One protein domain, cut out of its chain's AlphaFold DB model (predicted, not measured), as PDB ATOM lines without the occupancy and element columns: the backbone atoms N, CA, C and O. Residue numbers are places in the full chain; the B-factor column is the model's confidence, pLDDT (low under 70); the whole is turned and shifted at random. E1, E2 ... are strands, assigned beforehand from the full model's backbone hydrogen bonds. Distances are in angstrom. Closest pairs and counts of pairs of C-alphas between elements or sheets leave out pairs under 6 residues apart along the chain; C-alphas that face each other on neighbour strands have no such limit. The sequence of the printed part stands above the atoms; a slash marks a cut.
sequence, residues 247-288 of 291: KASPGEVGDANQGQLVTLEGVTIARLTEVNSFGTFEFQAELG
ATOM      1  N   LYS A 247     169.164 189.708 304.095       92.44
ATOM      2  CA  LYS A 247     168.324 190.829 304.527       92.44
ATOM      3  C   LYS A 247     169.197 191.908 305.159       92.44
ATOM      4  O   LYS A 247     169.971 191.598 306.059       92.44
ATOM      5  N   ALA A 248     169.033 193.147 304.714       92.56
ATOM      6  CA  ALA A 248     169.728 194.300 305.273       92.56
ATOM      7  C   ALA A 248     168.777 195.501 305.374       92.56
ATOM      8  O   ALA A 248     167.846 195.655 304.580       92.56
ATOM      9  N   SER A 249     169.008 196.364 306.355       92.50
ATOM     10  CA  SER A 249     168.484 197.729 306.382       92.50
ATOM     11  C   SER A 249     169.435 198.676 305.632       92.50
ATOM     12  O   SER A 249     170.604 198.343 305.437       92.50
ATOM     13  N   PRO A 250     168.992 199.883 305.226       92.81
ATOM     14  CA  PRO A 250     169.862 200.827 304.522       92.81
ATOM     15  C   PRO A 250     171.178 201.154 305.241       92.81
ATOM     16  O   PRO A 250     172.187 201.366 304.584       92.81
ATOM     17  N   GLY A 251     171.181 201.180 306.579       90.31
ATOM     18  CA  GLY A 251     172.389 201.443 307.371       90.31
ATOM     19  C   GLY A 251     173.338 200.248 307.500       90.31
ATOM     20  O   GLY A 251     174.450 200.418 307.987       90.31
ATOM     21  N   GLU A 252     172.904 199.054 307.090       92.50
ATOM     22  CA  GLU A 252     173.692 197.815 307.118       92.50
ATOM     23  C   GLU A 252     174.300 197.480 305.749       92.50
ATOM     24  O   GLU A 252     175.090 196.544 305.644       92.50
ATOM     25  N   VAL A 253     173.951 198.220 304.691       93.44
ATOM     26  CA  VAL A 253     174.605 198.099 303.381       93.44
ATOM     27  C   VAL A 253     175.915 198.880 303.403       93.44
ATOM     28  O   VAL A 253     175.918 200.086 303.655       93.44
ATOM     29  N   GLY A 254     177.025 198.200 303.129       90.56
ATOM     30  CA  GLY A 254     178.360 198.791 303.134       90.56
ATOM     31  C   GLY A 254     179.441 197.752 302.847       90.56
ATOM     32  O   GLY A 254     179.154 196.675 302.330       90.56
ATOM     33  N   ASP A 255     180.682 198.051 303.223       88.19
ATOM     34  CA  ASP A 255     181.854 197.222 302.888       88.19
ATOM     35  C   ASP A 255     181.715 195.757 303.339       88.19
ATOM     36  O   ASP A 255     182.193 194.847 302.665       88.19
ATOM     37  N   ALA A 256     180.996 195.518 304.441       88.69
ATOM     38  CA  ALA A 256     180.769 194.186 305.000       88.69
ATOM     39  C   ALA A 256     179.917 193.254 304.115       88.69
ATOM     40  O   ALA A 256     179.951 192.044 304.321       88.69
ATOM     41  N   ASN A 257     179.136 193.790 303.170       91.38
ATOM     42  CA  ASN A 257     178.305 193.003 302.251       91.38
ATOM     43  C   ASN A 257     178.459 193.412 300.780       91.38
ATOM     44  O   ASN A 257     177.626 193.059 299.941       91.38
ATOM     45  N   GLN A 258     179.540 194.126 300.448       92.88
ATOM     46  CA  GLN A 258     179.856 194.478 299.068       92.88
ATOM     47  C   GLN A 258     179.950 193.214 298.197       92.88
ATOM     48  O   GLN A 258     180.535 192.202 298.582       92.88
ATOM     49  N   GLY A 259     179.326 193.270 297.019       93.38
ATOM     50  CA  GLY A 259     179.264 192.159 296.070       93.38
ATOM     51  C   GLY A 259     178.299 191.025 296.441       93.38
ATOM     52  O   GLY A 259     178.160 190.084 295.660       93.38
ATOM     53  N   GLN A 260     177.620 191.089 297.593       95.06
ATOM     54  CA  GLN A 260     176.597 190.112 297.964       95.06
ATOM     55  C   GLN A 260     175.211 190.510 297.449       95.06
ATOM     56  O   GLN A 260     174.841 191.683 297.371       95.06
ATOM     57  N   LEU A 261     174.394 189.501 297.159       94.50
ATOM     58  CA  LEU A 261     172.977 189.666 296.897       94.50
ATOM     59  C   LEU A 261     172.261 190.026 298.203       94.50
ATOM     60  O   LEU A 261     172.176 189.208 299.123       94.50
ATOM     61  N   VAL A 262     171.712 191.238 298.270       94.56
ATOM     62  CA  VAL A 262     170.957 191.733 299.428       94.56
ATOM     63  C   VAL A 262     169.488 191.978 299.088       94.56
ATOM     64  O   VAL A 262     169.106 192.149 297.931       94.56
ATOM     65  N   THR A 263     168.633 191.999 300.106       94.75
ATOM     66  CA  THR A 263     167.245 192.460 300.000       94.75
ATOM     67  C   THR A 263     166.974 193.505 301.071       94.75
ATOM     68  O   THR A 263     167.183 193.255 302.258       94.75
ATOM     69  N   LEU A 264     166.479 194.662 300.629       93.44
ATOM     70  CA  LEU A 264     166.013 195.743 301.489       93.44
ATOM     71  C   LEU A 264     164.483 195.695 301.557       93.44
ATOM     72  O   LEU A 264     163.810 195.823 300.534       93.44
ATOM     73  N   GLU A 265     163.929 195.510 302.752       91.19
ATOM     74  CA  GLU A 265     162.479 195.476 302.988       91.19
ATOM     75  C   GLU A 265     162.023 196.770 303.672       91.19
ATOM     76  O   GLU A 265     162.720 197.310 304.527       91.19
ATOM     77  N   GLY A 266     160.843 197.275 303.297       89.44
ATOM     78  CA  GLY A 266     160.251 198.443 303.955       89.44
ATOM     79  C   GLY A 266     161.021 199.750 303.747       89.44
ATOM     80  O   GLY A 266     160.992 200.611 304.617       89.44
ATOM     81  N   VAL A 267     161.718 199.912 302.619       93.81
ATOM     82  CA  VAL A 267     162.504 201.119 302.316       93.81
ATOM     83  C   VAL A 267     161.819 202.020 301.289       93.81
ATOM     84  O   VAL A 267     161.130 201.551 300.382       93.81
ATOM     85  N   THR A 268     162.048 203.326 301.407       93.88
ATOM     86  CA  THR A 268     161.729 204.312 300.371       93.88
ATOM     87  C   THR A 268     162.972 204.571 299.528       93.88
ATOM     88  O   THR A 268     164.023 204.930 300.054       93.88
ATOM     89  N   ILE A 269     162.848 204.401 298.209       93.75
ATOM     90  CA  ILE A 269     163.909 204.721 297.248       93.75
ATOM     91  C   ILE A 269     163.795 206.195 296.846       93.75
ATOM     92  O   ILE A 269     162.754 206.637 296.356       93.75
ATOM     93  N   ALA A 270     164.877 206.947 297.021       93.62
ATOM     94  CA  ALA A 270     165.007 208.352 296.660       93.62
ATOM     95  C   ALA A 270     166.269 208.587 295.813       93.62
ATOM     96  O   ALA A 270     167.166 207.750 295.761       93.62
ATOM     97  N   ARG A 271     166.349 209.749 295.149       93.06
ATOM     98  CA  ARG A 271     167.537 210.196 294.386       93.06
ATOM     99  C   ARG A 271     168.037 209.194 293.326       93.06
ATOM    100  O   ARG A 271     169.229 209.148 293.041       93.06
ATOM    101  N   LEU A 272     167.124 208.425 292.729       94.38
ATOM    102  CA  LEU A 272     167.445 207.471 291.668       94.38
ATOM    103  C   LEU A 272     168.040 208.195 290.452       94.38
ATOM    104  O   LEU A 272     167.378 209.043 289.852       94.38
ATOM    105  N   THR A 273     169.274 207.848 290.101       94.75
ATOM    106  CA  THR A 273     170.055 208.493 289.043       94.75
ATOM    107  C   THR A 273     170.694 207.426 288.165       94.75
ATOM    108  O   THR A 273     171.368 206.537 288.670       94.75
ATOM    109  N   GLU A 274     170.490 207.500 286.851       92.69
ATOM    110  CA  GLU A 274     171.222 206.670 285.886       92.69
ATOM    111  C   GLU A 274     172.681 207.136 285.812       92.69
ATOM    112  O   GLU A 274     172.938 208.334 285.677       92.69
ATOM    113  N   VAL A 275     173.631 206.202 285.886       87.88
ATOM    114  CA  VAL A 275     175.069 206.533 285.906       87.88
ATOM    115  C   VAL A 275     175.819 206.099 284.649       87.88
ATOM    116  O   VAL A 275     176.932 206.565 284.406       87.88
ATOM    117  N   ASN A 276     175.225 205.239 283.817       83.81
ATOM    118  CA  ASN A 276     175.772 204.857 282.515       83.81
ATOM    119  C   ASN A 276     174.702 204.246 281.597       83.81
ATOM    120  O   ASN A 276     173.610 203.889 282.029       83.81
ATOM    121  N   SER A 277     175.071 204.031 280.333       83.50
ATOM    122  CA  SER A 277     174.206 203.437 279.307       83.50
ATOM    123  C   SER A 277     174.011 201.918 279.423       83.50
ATOM    124  O   SER A 277     173.402 201.324 278.537       83.50
ATOM    125  N   PHE A 278     174.548 201.272 280.463       82.00
ATOM    126  CA  PHE A 278     174.360 199.839 280.718       82.00
ATOM    127  C   PHE A 278     173.179 199.561 281.663       82.00
ATOM    128  O   PHE A 278     172.988 198.431 282.097       82.00
ATOM    129  N   GLY A 279     172.380 200.582 281.992       81.62
ATOM    130  CA  GLY A 279     171.256 200.445 282.921       81.62
ATOM    131  C   GLY A 279     171.680 200.426 284.391       81.62
ATOM    132  O   GLY A 279     170.931 199.937 285.234       81.62
ATOM    133  N   THR A 280     172.870 200.950 284.707       84.69
ATOM    134  CA  THR A 280     173.326 201.114 286.096       84.69
ATOM    135  C   THR A 280     172.702 202.362 286.697       84.69
ATOM    136  O   THR A 280     172.643 203.412 286.049       84.69
ATOM    137  N   PHE A 281     172.289 202.270 287.955       90.31
ATOM    138  CA  PHE A 281     171.700 203.375 288.690       90.31
ATOM    139  C   PHE A 281     172.273 203.469 290.101       90.31
ATOM    140  O   PHE A 281     172.567 202.462 290.739       90.31
ATOM    141  N   GLU A 282     172.377 204.695 290.594       92.12
ATOM    142  CA  GLU A 282     172.620 205.009 291.996       92.12
ATOM    143  C   GLU A 282     171.313 205.482 292.628       92.12
ATOM    144  O   GLU A 282     170.496 206.149 291.988       92.12
ATOM    145  N   PHE A 283     171.095 205.135 293.890       94.50
ATOM    146  CA  PHE A 283     169.923 205.563 294.640       94.50
ATOM    147  C   PHE A 283     170.248 205.676 296.123       94.50
ATOM    148  O   PHE A 283     171.201 205.083 296.621       94.50
ATOM    149  N   GLN A 284     169.409 206.412 296.841       93.88
ATOM    150  CA  GLN A 284     169.392 206.417 298.293       93.88
ATOM    151  C   GLN A 284     168.210 205.584 298.783       93.88
ATOM    152  O   GLN A 284     167.076 205.810 298.359       93.88
ATOM    153  N   ALA A 285     168.465 204.645 299.690       93.19
ATOM    154  CA  ALA A 285     167.420 203.963 300.441       93.19
ATOM    155  C   ALA A 285     167.269 204.608 301.822       93.19
ATOM    156  O   ALA A 285     168.248 204.795 302.541       93.19
ATOM    157  N   GLU A 286     166.039 204.935 302.197       92.44
ATOM    158  CA  GLU A 286     165.679 205.413 303.533       92.44
ATOM    159  C   GLU A 286     164.705 204.406 304.156       92.44
ATOM    160  O   GLU A 286     163.904 203.805 303.437       92.44
ATOM    161  N   LEU A 287     164.767 204.190 305.473       88.38
ATOM    162  CA  LEU A 287     163.738 203.399 306.156       88.38
ATOM    163  C   LEU A 287     162.379 204.051 305.884       88.38
ATOM    164  O   LEU A 287     162.226 205.261 306.051       88.38
ATOM    165  N   GLY A 288     161.418 203.267 305.401       77.06
ATOM    166  CA  GLY A 288     160.058 203.744 305.226       77.06
ATOM    167  C   GLY A 288     159.438 204.045 306.583       77.06
ATOM    168  O   GLY A 288     159.686 203.333 307.552       77.06
TER     169      GLY A 288
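Overview. This is residues 247 to 288 of the 291 residues of the protein "5'-nucleotidase" of Bacillus hemicellulosilyticus JCM 9152 (UniProt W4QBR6). A long two-stranded hairpin, E2 and E3, with a bend in E2, makes one arm, and a wide loop of residues 247 to 261 with the short strand E1 turns off near the end where E2 begins. The turn at the hairpin's other end, residues 275 to 280, sticks out. The printed part has 42 residues with no named helix and three named strands, E1, E2 and E3 in that order along the chain; E2 and E3 are an antiparallel sheet of two. The class is all strand, though under half of the residues, 18 of 42, are in named elements. The whole is only just loose, close to compact, with a radius of gyration of the C-alphas of 11.2 A, and spans 29 by 23 by 13 A.

Arrangement. From the first printed residue, residues 247 to 261 have no named element. Residues 247 to 248 form a short parallel pairing with residues 263 to 264 of E1, residues 262 to 264. E1 pairs with no named strand. A tight link of 2 residues leads from E1 to E2, residues 267 to 274, and E1 and E2 meet only through their link. E2 bends by 61 degrees at residue 271. A short link of 6 residues leads on to E3, residues 281 to 287. E2 and E3 are a hairpin of antiparallel neighbour strands, with an angle of 162 degrees between their directions. The C-alphas of Leu 272 and Phe 283 face each other at 4.3 A, and those of Val 267 and Leu 287 at 4.6 A. N 270 and O 284 are within hydrogen-bond range at 2.8 A, and so are N 286 and O 268 at 2.9 A. E1 and E3 are only just apart, their closest C-alphas 8.4 A from each other.

Along the chain. E1 begins at C-alpha 262, at (170.957, 191.733, 299.428), and is 6.7 A long from first to last C-alpha. E2 begins at C-alpha 267, at (162.504, 201.119, 302.316), and is 19.4 A long; with 8 residues it is the longest strand. E3 is 19.2 A long and ends at C-alpha 287, at (163.738, 203.399, 306.156).

Size, cuts and confidence. The two C-alphas farthest apart are those of Ser 277 and Gly 288, 29.5 A. The C-alphas of Lys 247 and Gly 288, the first and last printed, are 15.3 A apart. Residues 275 to 280 stand free. The printed part has no cut, and none of its links between named strands is long. The mean pLDDT of the printed part is 91.0, and no printed residue is under 70.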